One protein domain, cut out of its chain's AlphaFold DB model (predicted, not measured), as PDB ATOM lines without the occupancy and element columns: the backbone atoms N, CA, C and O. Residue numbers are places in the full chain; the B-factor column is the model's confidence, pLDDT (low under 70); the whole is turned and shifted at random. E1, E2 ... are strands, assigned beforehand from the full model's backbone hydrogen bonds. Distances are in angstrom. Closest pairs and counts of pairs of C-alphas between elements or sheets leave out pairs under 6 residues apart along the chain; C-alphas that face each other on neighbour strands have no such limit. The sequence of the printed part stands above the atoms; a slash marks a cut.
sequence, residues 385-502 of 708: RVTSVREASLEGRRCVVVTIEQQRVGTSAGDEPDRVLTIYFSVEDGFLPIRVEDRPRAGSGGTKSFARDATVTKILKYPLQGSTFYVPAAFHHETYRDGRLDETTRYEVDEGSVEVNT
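What this domain is: This is residues 385 to 502 of the 708 residues of an uncharacterized protein of Planctomycetes bacterium RBG_13_62_9 (UniProt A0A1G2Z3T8). One long, twisted sheet of seven strands makes the whole shape, an open wall whose strands zigzag from E1 at one edge to E7 at the other, with no named helix over either face. The hairpin of E5 and E6 runs on past its neighbours at one end, the loop of residues 409 to 414 sticks out, and the last residues, 493 to 502, trail as a tail after E7. The printed part has 118 residues with seven named strands, E1 to E7 in chain order and in the same order across the sheet, all antiparallel; the class is all strand. It is loose, with a radius of gyration of the C-alphas of 17.0 A, and elongated, spanning 48 by 30 by 29 A.

Where its parts are: Find C-alpha 385 at (-13.315, -42.134, 2.550); from there E1 runs to residue 394 and bends by 72 degrees at residue 391. E2 follows as residues 397 to 406, 26.8 A long, and E3 as residues 419 to 426. Read on to E4, residues 432 to 440, which bends by 51 degrees at residue 435. E5, residues 451 to 464, starts with C-alpha 451 at (-15.142, -23.587, 7.096), measures 36.1 A and bends by 55 degrees at residue 458. E6, residues 467 to 481, is the longest strand at 41.2 A, and E7, residues 484 to 492, ends with C-alpha 492 at (4.357, -15.229, 3.659).

How they stand to each other: The seven strands form a meander, each the antiparallel neighbour of the one before, and each successive pair is a hairpin. Start at edge strand E1: it stands at 158 degrees to E2, with N 392 and O 399 2.9 A apart. Between E2 and E3, also at 158 degrees, look at N 402 and O 423, 2.9 A. E3 and E4 have N 422 and O 437 at 2.8 A. E4 and E5 have N 456 and O 434 at 2.8 A. E5 and E6, at 166 degrees, have N 462 and O 469 at 2.8 A. E6 and edge strand E7, at 152 degrees, have N 477 and O 489 at 2.8 A. These N and O pairs are within hydrogen-bond range. E1 and E7 are apart.

The domain as a whole: The C-alphas of Gly 445 and Gln 465 are the two farthest apart, at 50.9 A. The sheet's C-alphas lie up to 11.3 A off its best plane. The link from E2 to E3, 12 residues, is long, and its residues 409 to 414 stand free. The printed part has no cut. Its mean pLDDT is 83.0; look for values under 70 at residues 445 to 452, residue 467 and residues 500 to 502.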
ATOM      1  N   ARG A 385     -12.860 -41.505   3.785       92.38
ATOM      2  CA  ARG A 385     -13.315 -42.134   2.550       92.38
ATOM      3  C   ARG A 385     -13.180 -41.163   1.391       92.38
ATOM      4  O   ARG A 385     -13.869 -40.151   1.344       92.38
ATOM      5  N   VAL A 386     -12.343 -41.495   0.410       93.94
ATOM      6  CA  VAL A 386     -12.315 -40.760  -0.862       93.94
ATOM      7  C   VAL A 386     -13.627 -41.022  -1.601       93.94
ATOM      8  O   VAL A 386     -13.910 -42.160  -1.976       93.94
ATOM      9  N   THR A 387     -14.440 -39.986  -1.799       95.00
ATOM     10  CA  THR A 387     -15.755 -40.106  -2.450       95.00
ATOM     11  C   THR A 387     -15.786 -39.572  -3.866       95.00
ATOM     12  O   THR A 387     -16.615 -40.017  -4.660       95.00
ATOM     13  N   SER A 388     -14.864 -38.680  -4.234       95.19
ATOM     14  CA  SER A 388     -14.707 -38.280  -5.630       95.19
ATOM     15  C   SER A 388     -13.272 -37.898  -5.973       95.19
ATOM     16  O   SER A 388     -12.550 -37.342  -5.145       95.19
ATOM     17  N   VAL A 389     -12.879 -38.191  -7.213       95.38
ATOM     18  CA  VAL A 389     -11.666 -37.679  -7.854       95.38
ATOM     19  C   VAL A 389     -12.081 -37.162  -9.223       95.38
ATOM     20  O   VAL A 389     -12.635 -37.917 -10.021       95.38
ATOM     21  N   ARG A 390     -11.872 -35.874  -9.496       96.38
ATOM     22  CA  ARG A 390     -12.264 -35.255 -10.771       96.38
ATOM     23  C   ARG A 390     -11.289 -34.177 -11.199       96.38
ATOM     24  O   ARG A 390     -10.667 -33.534 -10.361       96.38
ATOM     25  N   GLU A 391     -11.212 -33.923 -12.495       94.50
ATOM     26  CA  GLU A 391     -10.500 -32.754 -12.999       94.50
ATOM     27  C   GLU A 391     -11.340 -31.484 -12.801       94.50
ATOM     28  O   GLU A 391     -12.572 -31.490 -12.913       94.50
ATOM     29  N   ALA A 392     -10.673 -30.380 -12.483       96.19
ATOM     30  CA  ALA A 392     -11.263 -29.051 -12.431       96.19
ATOM     31  C   ALA A 392     -10.236 -28.000 -12.861       96.19
ATOM     32  O   ALA A 392      -9.046 -28.289 -12.978       96.19
ATOM     33  N   SER A 393     -10.693 -26.765 -13.053       95.06
ATOM     34  CA  SER A 393      -9.796 -25.616 -13.102       95.06
ATOM     35  C   SER A 393     -10.013 -24.733 -11.883       95.06
ATOM     36  O   SER A 393     -11.153 -24.386 -11.571       95.06
ATOM     37  N   LEU A 394      -8.926 -24.390 -11.195       92.44
ATOM     38  CA  LEU A 394      -8.925 -23.444 -10.083       92.44
ATOM     39  C   LEU A 394      -7.986 -22.295 -10.444       92.44
ATOM     40  O   LEU A 394      -6.806 -22.519 -10.703       92.44
ATOM     41  N   GLU A 395      -8.524 -21.075 -10.511       90.00
ATOM     42  CA  GLU A 395      -7.763 -19.860 -10.859       90.00
ATOM     43  C   GLU A 395      -6.953 -19.991 -12.167       90.00
ATOM     44  O   GLU A 395      -5.836 -19.493 -12.290       90.00
ATOM     45  N   GLY A 396      -7.509 -20.696 -13.160       92.12
ATOM     46  CA  GLY A 396      -6.869 -20.923 -14.460       92.12
ATOM     47  C   GLY A 396      -5.801 -22.024 -14.479       92.12
ATOM     48  O   GLY A 396      -5.244 -22.294 -15.540       92.12
ATOM     49  N   ARG A 397      -5.530 -22.692 -13.350       91.12
ATOM     50  CA  ARG A 397      -4.682 -23.898 -13.287       91.12
ATOM     51  C   ARG A 397      -5.522 -25.142 -13.509       91.12
ATOM     52  O   ARG A 397      -6.714 -25.124 -13.191       91.12
ATOM     53  N   ARG A 398      -4.935 -26.219 -14.030       95.75
ATOM     54  CA  ARG A 398      -5.610 -27.518 -14.068       95.75
ATOM     55  C   ARG A 398      -5.356 -28.222 -12.753       95.75
ATOM     56  O   ARG A 398      -4.244 -28.246 -12.231       95.75
ATOM     57  N   CYS A 399      -6.407 -28.789 -12.191       95.50
ATOM     58  CA  CYS A 399      -6.346 -29.413 -10.888       95.50
ATOM     59  C   CYS A 399      -7.003 -30.780 -10.913       95.50
ATOM     60  O   CYS A 399      -8.027 -30.976 -11.566       95.50
ATOM     61  N   VAL A 400      -6.451 -31.694 -10.124       94.25
ATOM     62  CA  VAL A 400      -7.167 -32.882  -9.671       94.25
ATOM     63  C   VAL A 400      -7.802 -32.537  -8.333       94.25
ATOM     64  O   VAL A 400      -7.120 -32.138  -7.394       94.25
ATOM     65  N   VAL A 401      -9.119 -32.655  -8.254       95.38
ATOM     66  CA  VAL A 401      -9.904 -32.397  -7.052       95.38
ATOM     67  C   VAL A 401     -10.237 -33.725  -6.407       95.38
ATOM     68  O   VAL A 401     -10.873 -34.567  -7.039       95.38
ATOM     69  N   VAL A 402      -9.819 -33.899  -5.158       94.56
ATOM     70  CA  VAL A 402     -10.110 -35.082  -4.348       94.56
ATOM     71  C   VAL A 402     -11.047 -34.674  -3.221       94.56
ATOM     72  O   VAL A 402     -10.714 -33.799  -2.424       94.56
ATOM     73  N   THR A 403     -12.213 -35.308  -3.153       95.19
ATOM     74  CA  THR A 403     -13.164 -35.140  -2.050       95.19
ATOM     75  C   THR A 403     -13.056 -36.323  -1.103       95.19
ATOM     76  O   THR A 403     -13.096 -37.475  -1.537       95.19
ATOM     77  N   ILE A 404     -12.918 -36.026   0.184       94.62
ATOM     78  CA  ILE A 404     -12.737 -36.985   1.265       94.62
ATOM     79  C   ILE A 404     -13.821 -36.724   2.301       94.62
ATOM     80  O   ILE A 404     -13.937 -35.625   2.835       94.62
ATOM     81  N   GLU A 405     -14.610 -37.742   2.591       94.56
ATOM     82  CA  GLU A 405     -15.598 -37.739   3.657       94.56
ATOM     83  C   GLU A 405     -14.978 -38.348   4.914       94.56
ATOM     84  O   GLU A 405     -14.526 -39.490   4.882       94.56
ATOM     85  N   GLN A 406     -14.948 -37.587   6.010       92.50
ATOM     86  CA  GLN A 406     -14.476 -38.058   7.309       92.50
ATOM     87  C   GLN A 406     -15.666 -38.471   8.186       92.50
ATOM     88  O   GLN A 406     -16.578 -37.675   8.427       92.50
ATOM     89  N   GLN A 407     -15.643 -39.695   8.703       90.75
ATOM     90  CA  GLN A 407     -16.603 -40.218   9.672       90.75
ATOM     91  C   GLN A 407     -16.050 -40.163  11.096       90.75
ATOM     92  O   GLN A 407     -14.862 -40.383  11.345       90.75
ATOM     93  N   ARG A 408     -16.927 -39.914  12.072       86.38
ATOM     94  CA  ARG A 408     -16.547 -39.998  13.483       86.38
ATOM     95  C   ARG A 408     -16.322 -41.440  13.893       86.38
ATOM     96  O   ARG A 408     -17.100 -42.327  13.534       86.38
ATOM     97  N   VAL A 409     -15.370 -41.646  14.797       80.69
ATOM     98  CA  VAL A 409     -15.268 -42.901  15.548       80.69
ATOM     99  C   VAL A 409     -16.611 -43.205  16.224       80.69
ATOM    100  O   VAL A 409     -17.050 -42.453  17.094       80.69
ATOM    101  N   GLY A 410     -17.254 -44.304  15.820       84.50
ATOM    102  CA  GLY A 410     -18.528 -44.764  16.384       84.50
ATOM    103  C   GLY A 410     -19.792 -44.349  15.621       84.50
ATOM    104  O   GLY A 410     -20.881 -44.640  16.106       84.50
ATOM    105  N   THR A 411     -19.673 -43.704  14.456       80.25
ATOM    106  CA  THR A 411     -20.812 -43.518  13.529       80.25
ATOM    107  C   THR A 411     -21.008 -44.758  12.656       80.25
ATOM    108  O   THR A 411     -20.050 -45.479  12.370       80.25
ATOM    109  N   SER A 412     -22.260 -45.069  12.312       80.06
ATOM    110  CA  SER A 412     -22.593 -46.265  11.528       80.06
ATOM    111  C   SER A 412     -22.433 -45.987  10.032       80.06
ATOM    112  O   SER A 412     -22.636 -44.861   9.576       80.06
ATOM    113  N   ALA A 413     -22.119 -47.020   9.243       72.00
ATOM    114  CA  ALA A 413     -22.080 -46.930   7.784       72.00
ATOM    115  C   ALA A 413     -23.479 -46.565   7.246       72.00
ATOM    116  O   ALA A 413     -24.360 -47.417   7.156       72.00
ATOM    117  N   GLY A 414     -23.696 -45.282   6.948       81.38
ATOM    118  CA  GLY A 414     -24.998 -44.727   6.567       81.38
ATOM    119  C   GLY A 414     -25.284 -43.355   7.182       81.38
ATOM    120  O   GLY A 414     -26.104 -42.618   6.641       81.38
ATOM    121  N   ASP A 415     -24.586 -42.988   8.260       86.00
ATOM    122  CA  ASP A 415     -24.630 -41.627   8.788       86.00
ATOM    123  C   ASP A 415     -23.926 -40.664   7.818       86.00
ATOM    124  O   ASP A 415     -22.888 -40.998   7.235       86.00
ATOM    125  N   GLU A 416     -24.485 -39.461   7.642       87.62
ATOM    126  CA  GLU A 416     -23.800 -38.397   6.900       87.62
ATOM    127  C   GLU A 416     -22.415 -38.140   7.511       87.62
ATOM    128  O   GLU A 416     -22.282 -38.132   8.743       87.62
ATOM    129  N   PRO A 417     -21.399 -37.883   6.672       89.69
ATOM    130  CA  PRO A 417     -20.052 -37.632   7.149       89.69
ATOM    131  C   PRO A 417     -20.005 -36.398   8.050       89.69
ATOM    132  O   PRO A 417     -20.694 -35.400   7.826       89.69
ATOM    133  N   ASP A 418     -19.153 -36.462   9.068       88.12
ATOM    134  CA  ASP A 418     -18.954 -35.368  10.015       88.12
ATOM    135  C   ASP A 418     -18.262 -34.175   9.343       88.12
ATOM    136  O   ASP A 418     -18.533 -33.015   9.677       88.12
ATOM    137  N   ARG A 419     -17.360 -34.456   8.395       89.62
ATOM    138  CA  ARG A 419     -16.622 -33.449   7.624       89.62
ATOM    139  C   ARG A 419     -16.422 -33.910   6.192       89.62
ATOM    140  O   ARG A 419     -16.197 -35.089   5.939       89.62
ATOM    141  N   VAL A 420     -16.444 -32.961   5.267       92.00
ATOM    142  CA  VAL A 420     -16.105 -33.181   3.861       92.00
ATOM    143  C   VAL A 420     -14.937 -32.272   3.506       92.00
ATOM    144  O   VAL A 420     -15.079 -31.051   3.466       92.00
ATOM    145  N   LEU A 421     -13.778 -32.869   3.249       93.31
ATOM    146  CA  LEU A 421     -12.575 -32.182   2.794       93.31
ATOM    147  C   LEU A 421     -12.516 -32.242   1.269       93.31
ATOM    148  O   LEU A 421     -12.625 -33.314   0.685       93.31
ATOM    149  N   THR A 422     -12.319 -31.108   0.608       94.62
ATOM    150  CA  THR A 422     -12.069 -31.046  -0.838       94.62
ATOM    151  C   THR A 422     -10.693 -30.449  -1.078       94.62
ATOM    152  O   THR A 422     -10.460 -29.280  -0.782       94.62
ATOM    153  N   ILE A 423      -9.775 -31.254  -1.604       93.44
ATOM    154  CA  ILE A 423      -8.382 -30.872  -1.835       93.44
ATOM    155  C   ILE A 423      -8.146 -30.721  -3.336       93.44
ATOM    156  O   ILE A 423      -8.454 -31.621  -4.115       93.44
ATOM    157  N   TYR A 424      -7.579 -29.589  -3.738       93.94
ATOM    158  CA  TYR A 424      -7.237 -29.269  -5.119       93.94
ATOM    159  C   TYR A 424      -5.732 -29.435  -5.311       93.94
ATOM    160  O   TYR A 424      -4.950 -28.680  -4.735       93.94
ATOM    161  N   PHE A 425      -5.329 -30.396  -6.136       90.62
ATOM    162  CA  PHE A 425      -3.936 -30.664  -6.485       90.62
ATOM    163  C   PHE A 425      -3.610 -30.067  -7.853       90.62
ATOM    164  O   PHE A 425      -4.210 -30.464  -8.849       90.62
ATOM    165  N   SER A 426      -2.668 -29.126  -7.922       92.62
ATOM    166  CA  SER A 426      -2.259 -28.463  -9.170       92.62
ATOM    167  C   SER A 426      -1.450 -29.406 -10.058       92.62
ATOM    168  O   SER A 426      -0.393 -29.879  -9.644       92.62
ATOM    169  N   VAL A 427      -1.910 -29.657 -11.284       88.81
ATOM    170  CA  VAL A 427      -1.206 -30.520 -12.249       88.81
ATOM    171  C   VAL A 427       0.093 -29.853 -12.704       88.81
ATOM    172  O   VAL A 427       1.133 -30.504 -12.786       88.81
ATOM    173  N   GLU A 428       0.060 -28.541 -12.944       88.06
ATOM    174  CA  GLU A 428       1.230 -27.761 -13.367       88.06
ATOM    175  C   GLU A 428       2.322 -27.680 -12.287       88.06
ATOM    176  O   GLU A 428       3.504 -27.516 -12.603       88.06
ATOM    177  N   ASP A 429       1.942 -27.829 -11.017       83.19
ATOM    178  CA  ASP A 429       2.861 -27.798  -9.879       83.19
ATOM    179  C   ASP A 429       3.202 -29.202  -9.352       83.19
ATOM    180  O   ASP A 429       3.617 -29.342  -8.208       83.19
ATOM    181  N   GLY A 430       3.048 -30.249 -10.170       81.56
ATOM    182  CA  GLY A 430       3.439 -31.612  -9.794       81.56
ATOM    183  C   GLY A 430       2.508 -32.260  -8.766       81.56
ATOM    184  O   GLY A 430       2.969 -32.991  -7.896       81.56
ATOM    185  N   PHE A 431       1.205 -31.988  -8.869       86.50
ATOM    186  CA  PHE A 431       0.148 -32.455  -7.965       86.50
ATOM    187  C   PHE A 431       0.311 -31.973  -6.521       86.50
ATOM    188  O   PHE A 431      -0.004 -32.691  -5.577       86.50
ATOM    189  N   LEU A 432       0.774 -30.736  -6.328       82.25
ATOM    190  CA  LEU A 432       0.804 -30.125  -5.001       82.25
ATOM    191  C   LEU A 432      -0.582 -29.628  -4.587       82.25
ATOM    192  O   LEU A 432      -1.280 -29.038  -5.417       82.25
ATOM    193  N   PRO A 433      -0.976 -29.804  -3.314       86.00
ATOM    194  CA  PRO A 433      -2.226 -29.263  -2.807       86.00
ATOM    195  C   PRO A 433      -2.143 -27.734  -2.797       86.00
ATOM    196  O   PRO A 433      -1.354 -27.145  -2.059       86.00
ATOM    197  N   ILE A 434      -2.951 -27.093  -3.635       88.94
ATOM    198  CA  ILE A 434      -3.016 -25.634  -3.755       88.94
ATOM    199  C   ILE A 434      -4.232 -25.037  -3.059       88.94
ATOM    200  O   ILE A 434      -4.201 -23.857  -2.731       88.94
ATOM    201  N   ARG A 435      -5.279 -25.827  -2.803       90.38
ATOM    202  CA  ARG A 435      -6.426 -25.400  -2.000       90.38
ATOM    203  C   ARG A 435      -7.016 -26.563  -1.216       90.38
ATOM    204  O   ARG A 435      -7.110 -27.668  -1.742       90.38
ATOM    205  N   VAL A 436      -7.432 -26.302   0.015       89.94
ATOM    206  CA  VAL A 436      -8.252 -27.218   0.815       89.94
ATOM    207  C   VAL A 436      -9.503 -26.474   1.235       89.94
ATOM    208  O   VAL A 436      -9.384 -25.414   1.839       89.94
ATOM    209  N   GLU A 437     -10.666 -27.028   0.914       91.00
ATOM    210  CA  GLU A 437     -11.957 -26.605   1.456       91.00
ATOM    211  C   GLU A 437     -12.401 -27.627   2.501       91.00
ATOM    212  O   GLU A 437     -12.509 -28.819   2.207       91.00
ATOM    213  N   ASP A 438     -12.676 -27.168   3.714       89.44
ATOM    214  CA  ASP A 438     -13.180 -27.996   4.807       89.44
ATOM    215  C   ASP A 438     -14.634 -27.633   5.097       89.44
ATOM    216  O   ASP A 438     -14.923 -26.531   5.563       89.44
ATOM    217  N   ARG A 439     -15.563 -28.541   4.786       86.88
ATOM    218  CA  ARG A 439     -16.996 -28.339   5.014       86.88
ATOM    219  C   ARG A 439     -17.461 -29.211   6.181       86.88
ATOM    220  O   ARG A 439     -17.563 -30.429   6.016       86.88
ATOM    221  N   PRO A 440     -17.769 -28.626   7.350       83.00
ATOM    222  CA  PRO A 440     -18.375 -29.376   8.441       83.00
ATOM    223  C   PRO A 440     -19.817 -29.771   8.097       83.00
ATOM    224  O   PRO A 440     -20.484 -29.114   7.291       83.00
ATOM    225  N   ARG A 441     -20.310 -30.835   8.736       81.38
ATOM    226  CA  ARG A 441     -21.688 -31.312   8.584       81.38
ATOM    227  C   ARG A 441     -22.716 -30.211   8.868       81.38
ATOM    228  O   ARG A 441     -22.663 -29.526   9.894       81.38
ATOM    229  N   ALA A 442     -23.703 -30.082   7.981       70.44
ATOM    230  CA  ALA A 442     -24.825 -29.171   8.171       70.44
ATOM    231  C   ALA A 442     -25.593 -29.544   9.453       70.44
ATOM    232  O   ALA A 442     -26.085 -30.659   9.593       70.44
ATOM    233  N   GLY A 443     -25.683 -28.616  10.408       71.50
ATOM    234  CA  GLY A 443     -26.421 -28.834  11.655       71.50
ATOM    235  C   GLY A 443     -25.610 -29.405  12.822       71.50
ATOM    236  O   GLY A 443     -26.198 -29.680  13.868       71.50
ATOM    237  N   SER A 444     -24.277 -29.518  12.725       70.88
ATOM    238  CA  SER A 444     -23.445 -29.681  13.925       70.88
ATOM    239  C   SER A 444     -23.547 -28.396  14.764       70.88
ATOM    240  O   SER A 444     -22.784 -27.457  14.560       70.88
ATOM    241  N   GLY A 445     -24.546 -28.320  15.649       52.50
ATOM    242  CA  GLY A 445     -25.023 -27.123  16.360       52.50
ATOM    243  C   GLY A 445     -24.056 -26.460  17.349       52.50
ATOM    244  O   GLY A 445     -24.492 -25.834  18.311       52.50
ATOM    245  N   GLY A 446     -22.747 -26.581  17.146       50.44
ATOM    246  CA  GLY A 446     -21.785 -25.680  17.750       50.44
ATOM    247  C   GLY A 446     -21.692 -24.412  16.910       50.44
ATOM    248  O   GLY A 446     -21.422 -24.483  15.718       50.44
ATOM    249  N   THR A 447     -21.824 -23.253  17.543       45.25
ATOM    250  CA  THR A 447     -21.426 -21.910  17.069       45.25
ATOM    251  C   THR A 447     -19.911 -21.802  16.797       45.25
ATOM    252  O   THR A 447     -19.242 -20.847  17.182       45.25
ATOM    253  N   LYS A 448     -19.324 -22.831  16.190       48.34
ATOM    254  CA  LYS A 448     -17.891 -23.025  16.023       48.34
ATOM    255  C   LYS A 448     -17.553 -22.977  14.537       48.34
ATOM    256  O   LYS A 448     -17.611 -23.963  13.813       48.34
ATOM    257  N   SER A 449     -17.231 -21.754  14.149       49.72
ATOM    258  CA  SER A 449     -16.747 -21.229  12.878       49.72
ATOM    259  C   SER A 449     -15.599 -22.043  12.285       49.72
ATOM    260  O   SER A 449     -14.454 -21.756  12.604       49.72
ATOM    261  N   PHE A 450     -15.836 -23.047  11.439       52.84
ATOM    262  CA  PHE A 450     -14.722 -23.740  10.779       52.84
ATOM    263  C   PHE A 450     -15.085 -24.249   9.380       52.84
ATOM    264  O   PHE A 450     -14.881 -25.423   9.102       52.84
ATOM    265  N   ALA A 451     -15.582 -23.389   8.479       53.88
ATOM    266  CA  ALA A 451     -15.142 -23.587   7.096       53.88
ATOM    267  C   ALA A 451     -13.758 -22.948   7.004       53.88
ATOM    268  O   ALA A 451     -13.607 -21.767   7.331       53.88
ATOM    269  N   ARG A 452     -12.748 -23.765   6.712       64.94
ATOM    270  CA  ARG A 452     -11.364 -23.320   6.567       64.94
ATOM    271  C   ARG A 452     -10.970 -23.528   5.126       64.94
ATOM    272  O   ARG A 452     -10.852 -24.670   4.687       64.94
ATOM    273  N   ASP A 453     -10.737 -22.417   4.448       78.69
ATOM    274  CA  ASP A 453     -10.169 -22.427   3.114       78.69
ATOM    275  C   ASP A 453      -8.710 -22.009   3.234       78.69
ATOM    276  O   ASP A 453      -8.394 -20.890   3.637       78.69
ATOM    277  N   ALA A 454      -7.804 -22.935   2.941       79.25
ATOM    278  CA  ALA A 454      -6.383 -22.636   2.838       79.25
ATOM    279  C   ALA A 454      -5.990 -22.688   1.368       79.25
ATOM    280  O   ALA A 454      -6.129 -23.743   0.750       79.25
ATOM    281  N   THR A 455      -5.478 -21.585   0.828       83.88
ATOM    282  CA  THR A 455      -5.041 -21.498  -0.570       83.88
ATOM    283  C   THR A 455      -3.573 -21.106  -0.631       83.88
ATOM    284  O   THR A 455      -3.169 -20.049  -0.137       83.88
ATOM    285  N   VAL A 456      -2.764 -21.950  -1.265       83.62
ATOM    286  CA  VAL A 456      -1.354 -21.686  -1.539       83.62
ATOM    287  C   VAL A 456      -1.260 -20.756  -2.742       83.62
ATOM    288  O   VAL A 456      -1.584 -21.120  -3.868       83.62
ATOM    289  N   THR A 457      -0.788 -19.539  -2.501       85.69
ATOM    290  CA  THR A 457      -0.666 -18.494  -3.530       85.69
ATOM    291  C   THR A 457       0.713 -18.477  -4.182       85.69
ATOM    292  O   THR A 457       0.847 -18.056  -5.330       85.69
ATOM    293  N   LYS A 458       1.739 -18.978  -3.482       86.44
ATOM    294  CA  LYS A 458       3.121 -19.002  -3.966       86.44
ATOM    295  C   LYS A 458       3.841 -20.266  -3.519       86.44
ATOM    296  O   LYS A 458       3.821 -20.613  -2.339       86.44
ATOM    297  N   ILE A 459       4.519 -20.916  -4.464       85.88
ATOM    298  CA  ILE A 459       5.339 -22.108  -4.240       85.88
ATOM    299  C   ILE A 459       6.754 -21.806  -4.731       85.88
ATOM    300  O   ILE A 459       6.936 -21.407  -5.880       85.88
ATOM    301  N   LEU A 460       7.748 -22.008  -3.870       84.88
ATOM    302  CA  LEU A 460       9.160 -21.946  -4.238       84.88
ATOM    303  C   LEU A 460       9.645 -23.338  -4.627       84.88
ATOM    304  O   LEU A 460       9.304 -24.323  -3.971       84.88
ATOM    305  N   LYS A 461      10.442 -23.408  -5.695       87.69
ATOM    306  CA  LYS A 461      11.018 -24.648  -6.223       87.69
ATOM    307  C   LYS A 461      12.517 -24.658  -5.931       87.69
ATOM    308  O   LYS A 461      13.237 -23.791  -6.418       87.69
ATOM    309  N   TYR A 462      12.984 -25.641  -5.169       82.62
ATOM    310  CA  TYR A 462      14.391 -25.805  -4.810       82.62
ATOM    311  C   TYR A 462      14.946 -27.091  -5.433       82.62
ATOM    312  O   TYR A 462      14.537 -28.184  -5.033       82.62
ATOM    313  N   PRO A 463      15.871 -27.006  -6.404       79.19
ATOM    314  CA  PRO A 463      16.558 -28.187  -6.906       79.19
ATOM    315  C   PRO A 463      17.556 -28.686  -5.851       79.19
ATOM    316  O   PRO A 463      18.439 -27.946  -5.420       79.19
ATOM    317  N   LEU A 464      17.445 -29.949  -5.448       74.38
ATOM    318  CA  LEU A 464      18.364 -30.589  -4.510       74.38
ATOM    319  C   LEU A 464      18.661 -32.016  -4.980       74.38
ATOM    320  O   LEU A 464      17.761 -32.844  -5.093       74.38
ATOM    321  N   GLN A 465      19.938 -32.292  -5.267       76.75
ATOM    322  CA  GLN A 465      20.455 -33.626  -5.615       76.75
ATOM    323  C   GLN A 465      19.673 -34.365  -6.725       76.75
ATOM    324  O   GLN A 465      19.454 -35.570  -6.660       76.75
ATOM    325  N   GLY A 466      19.243 -33.643  -7.764       76.38
ATOM    326  CA  GLY A 466      18.499 -34.226  -8.889       76.38
ATOM    327  C   GLY A 466      16.990 -34.372  -8.658       76.38
ATOM    328  O   GLY A 466      16.289 -34.811  -9.562       76.38
ATOM    329  N   SER A 467      16.481 -33.954  -7.495       66.50
ATOM    330  CA  SER A 467      15.048 -33.820  -7.204       66.50
ATOM    331  C   SER A 467      14.650 -32.345  -7.069       66.50
ATOM    332  O   SER A 467      15.494 -31.491  -6.800       66.50
ATOM    333  N   THR A 468      13.367 -32.024  -7.260       75.62
ATOM    334  CA  THR A 468      12.826 -30.672  -7.026       75.62
ATOM    335  C   THR A 468      11.940 -30.688  -5.788       75.62
ATOM    336  O   THR A 468      10.951 -31.414  -5.751       75.62
ATOM    337  N   PHE A 469      12.292 -29.887  -4.788       78.44
ATOM    338  CA  PHE A 469      11.507 -29.684  -3.575       78.44
ATOM    339  C   PHE A 469      10.611 -28.466  -3.737       78.44
ATOM    340  O   PHE A 469      11.026 -27.449  -4.292       78.44
ATOM    341  N   TYR A 470       9.395 -28.560  -3.217       80.94
ATOM    342  CA  TYR A 470       8.406 -27.502  -3.317       80.94
ATOM    343  C   TYR A 470       8.040 -27.010  -1.924       80.94
ATOM    344  O   TYR A 470       7.631 -27.798  -1.073       80.94
ATOM    345  N   VAL A 471       8.194 -25.710  -1.692       80.50
ATOM    346  CA  VAL A 471       7.907 -25.076  -0.404       80.50
ATOM    347  C   VAL A 471       6.780 -24.063  -0.604       80.50
ATOM    348  O   VAL A 471       6.960 -23.120  -1.381       80.50
ATOM    349  N   PRO A 472       5.623 -24.214   0.063       78.56
ATOM    350  CA  PRO A 472       4.602 -23.173   0.095       78.56
ATOM    351  C   PRO A 472       5.193 -21.932   0.768       78.56
ATOM    352  O   PRO A 472       5.462 -21.937   1.965       78.56
ATOM    353  N   ALA A 473       5.435 -20.878  -0.006       85.06
ATOM    354  CA  ALA A 473       6.038 -19.645   0.498       85.06
ATOM    355  C   ALA A 473       5.014 -18.552   0.760       85.06
ATOM    356  O   ALA A 473       5.307 -17.617   1.491       85.06
ATOM    357  N   ALA A 474       3.811 -18.666   0.204       85.19
ATOM    358  CA  ALA A 474       2.704 -17.835   0.635       85.19
ATOM    359  C   ALA A 474       1.393 -18.604   0.560       85.19
ATOM    360  O   ALA A 474       1.103 -19.279  -0.432       85.19
ATOM    361  N   PHE A 475       0.572 -18.461   1.591       86.38
ATOM    362  CA  PHE A 475      -0.786 -18.978   1.608       86.38
ATOM    363  C   PHE A 475      -1.693 -18.037   2.394       86.38
ATOM    364  O   PHE A 475      -1.257 -17.343   3.313       86.38
ATOM    365  N   HIS A 476      -2.962 -17.992   2.009       86.38
ATOM    366  CA  HIS A 476      -3.984 -17.340   2.810       86.38
ATOM    367  C   HIS A 476      -4.920 -18.388   3.388       86.38
ATOM    368  O   HIS A 476      -5.168 -19.429   2.783       86.38
ATOM    369  N   HIS A 477      -5.388 -18.102   4.589       84.69
ATOM    370  CA  HIS A 477      -6.315 -18.911   5.344       84.69
ATOM    371  C   HIS A 477      -7.552 -18.064   5.607       84.69
ATOM    372  O   HIS A 477      -7.458 -17.007   6.230       84.69
ATOM    373  N   GLU A 478      -8.692 -18.512   5.113       85.88
ATOM    374  CA  GLU A 478      -9.986 -17.890   5.343       85.88
ATOM    375  C   GLU A 478     -10.777 -18.732   6.331       85.88
ATOM    376  O   GLU A 478     -10.920 -19.946   6.164       85.88
ATOM    377  N   THR A 479     -11.291 -18.089   7.373       81.12
ATOM    378  CA  THR A 479     -12.229 -18.697   8.308       81.12
ATOM    379  C   THR A 479     -13.617 -18.146   8.054       81.12
ATOM    380  O   THR A 479     -13.811 -16.941   7.889       81.12
ATOM    381  N   TYR A 480     -14.602 -19.038   8.039       80.12
ATOM    382  CA  TYR A 480     -16.001 -18.664   7.897       80.12
ATOM    383  C   TYR A 480     -16.768 -18.956   9.186       80.12
ATOM    384  O   TYR A 480     -16.649 -20.035   9.779       80.12
ATOM    385  N   ARG A 481     -17.604 -17.999   9.593       80.94
ATOM    386  CA  ARG A 481     -18.561 -18.100  10.698       80.94
ATOM    387  C   ARG A 481     -19.967 -17.944  10.138       80.94
ATOM    388  O   ARG A 481     -20.261 -16.959   9.468       80.94
ATOM    389  N   ASP A 482     -20.821 -18.937  10.375       80.62
ATOM    390  CA  ASP A 482     -22.216 -18.954   9.907       80.62
ATOM    391  C   ASP A 482     -22.361 -18.703   8.389       80.62
ATOM    392  O   ASP A 482     -23.243 -17.976   7.929       80.62
ATOM    393  N   GLY A 483     -21.449 -19.278   7.597       78.62
ATOM    394  CA  GLY A 483     -21.422 -19.129   6.137       78.62
ATOM    395  C   GLY A 483     -20.945 -17.761   5.633       78.62
ATOM    396  O   GLY A 483     -21.002 -17.505   4.433       78.62
ATOM    397  N   ARG A 484     -20.469 -16.879   6.518       80.00
ATOM    398  CA  ARG A 484     -19.868 -15.584   6.170       80.00
ATOM    399  C   ARG A 484     -18.379 -15.588   6.485       80.00
ATOM    400  O   ARG A 484     -17.970 -16.171   7.485       80.00
ATOM    401  N   LEU A 485     -17.587 -14.936   5.639       84.31
ATOM    402  CA  LEU A 485     -16.156 -14.744   5.876       84.31
ATOM    403  C   LEU A 485     -15.961 -13.953   7.180       84.31
ATOM    404  O   LEU A 485     -16.511 -12.861   7.323       84.31
ATOM    405  N   ASP A 486     -15.221 -14.532   8.123       88.75
ATOM    406  CA  ASP A 486     -14.954 -13.991   9.461       88.75
ATOM    407  C   ASP A 486     -13.556 -13.359   9.504       88.75
ATOM    408  O   ASP A 486     -13.411 -12.171   9.788       88.75
ATOM    409  N   GLU A 487     -12.525 -14.123   9.135       88.38
ATOM    410  CA  GLU A 487     -11.133 -13.667   9.138       88.38
ATOM    411  C   GLU A 487     -10.366 -14.203   7.923       88.38
ATOM    412  O   GLU A 487     -10.513 -15.360   7.535       88.38
ATOM    413  N   THR A 488      -9.491 -13.369   7.354       88.56
ATOM    414  CA  THR A 488      -8.484 -13.793   6.375       88.56
ATOM    415  C   THR A 488      -7.095 -13.558   6.956       88.56
ATOM    416  O   THR A 488      -6.668 -12.415   7.127       88.56
ATOM    417  N   THR A 489      -6.353 -14.629   7.210       86.75
ATOM    418  CA  THR A 489      -4.955 -14.569   7.645       86.75
ATOM    419  C   THR A 489      -4.038 -14.863   6.464       86.75
ATOM    420  O   THR A 489      -4.212 -15.861   5.772       86.75
ATOM    421  N   ARG A 490      -3.043 -14.005   6.217       87.38
ATOM    422  CA  ARG A 490      -2.028 -14.223   5.175       87.38
ATOM    423  C   ARG A 490      -0.699 -14.586   5.811       87.38
ATOM    424  O   ARG A 490      -0.241 -13.894   6.717       87.38
ATOM    425  N   TYR A 491      -0.085 -15.638   5.295       84.69
ATOM    426  CA  TYR A 491       1.240 -16.089   5.675       84.69
ATOM    427  C   TYR A 491       2.151 -15.956   4.464       84.69
ATOM    428  O   TYR A 491       1.803 -16.410   3.374       84.69
ATOM    429  N   GLU A 492       3.308 -15.336   4.663       87.75
ATOM    430  CA  GLU A 492       4.357 -15.229   3.659       87.75
ATOM    431  C   GLU A 492       5.699 -15.534   4.322       87.75
ATOM    432  O   GLU A 492       6.008 -15.033   5.405       87.75
ATOM    433  N   VAL A 493       6.465 -16.408   3.683       81.38
ATOM    434  CA  VAL A 493       7.823 -16.773   4.060       81.38
ATOM    435  C   VAL A 493       8.758 -15.924   3.215       81.38
ATOM    436  O   VAL A 493       8.651 -15.913   1.987       81.38
ATOM    437  N   ASP A 494       9.684 -15.225   3.869       80.25
ATOM    438  CA  ASP A 494      10.761 -14.533   3.167       80.25
ATOM    439  C   ASP A 494      11.625 -15.572   2.444       80.25
ATOM    440  O   ASP A 494      12.184 -16.471   3.078       80.25
ATOM    441  N   GLU A 495      11.732 -15.473   1.118       81.00
ATOM    442  CA  GLU A 495      12.448 -16.454   0.293       81.00
ATOM    443  C   GLU A 495      13.907 -16.614   0.732       81.00
ATOM    444  O   GLU A 495      14.450 -17.719   0.687       81.00
ATOM    445  N   GLY A 496      14.525 -15.524   1.205       82.12
ATOM    446  CA  GLY A 496      15.901 -15.525   1.703       82.12
ATOM    447  C   GLY A 496      16.079 -16.237   3.047       82.12
ATOM    448  O   GLY A 496      17.210 -16.516   3.434       82.12
ATOM    449  N   SER A 497      14.984 -16.542   3.751       78.31
ATOM    450  CA  SER A 497      14.998 -17.233   5.047       78.31
ATOM    451  C   SER A 497      14.877 -18.756   4.938       78.31
ATOM    452  O   SER A 497      15.041 -19.462   5.936       78.31
ATOM    453  N   VAL A 498      14.599 -19.283   3.740       75.69
ATOM    454  CA  VAL A 498      14.474 -20.725   3.512       75.69
ATOM    455  C   VAL A 498      15.857 -21.321   3.265       75.69
ATOM    456  O   VAL A 498      16.386 -21.291   2.155       75.69
ATOM    457  N   GLU A 499      16.441 -21.905   4.308       73.94
ATOM    458  CA  GLU A 499      17.687 -22.662   4.204       73.94
ATOM    459  C   GLU A 499      17.404 -24.167   4.138       73.94
ATOM    460  O   GLU A 499      16.884 -24.774   5.077       73.94
ATOM    461  N   VAL A 500      17.778 -24.800   3.023       68.56
ATOM    462  CA  VAL A 500      17.725 -26.259   2.886       68.56
ATOM    463  C   VAL A 500      18.958 -26.854   3.559       68.56
ATOM    464  O   VAL A 500      20.086 -26.650   3.110       68.56
ATOM    465  N   ASN A 501      18.763 -27.609   4.641       66.75
ATOM    466  CA  ASN A 501      19.867 -28.260   5.342       66.75
ATOM    467  C   ASN A 501      20.422 -29.433   4.520       66.75
ATOM    468  O   ASN A 501      19.963 -30.567   4.630       66.75
ATOM    469  N   THR A 502      21.468 -29.171   3.738       58.69
ATOM    470  CA  THR A 502      22.125 -30.163   2.871       58.69
ATOM    471  C   THR A 502      22.994 -31.180   3.622       58.69
ATOM    472  O   THR A 502      23.679 -31.981   2.987       58.69
TER     473      THR A 502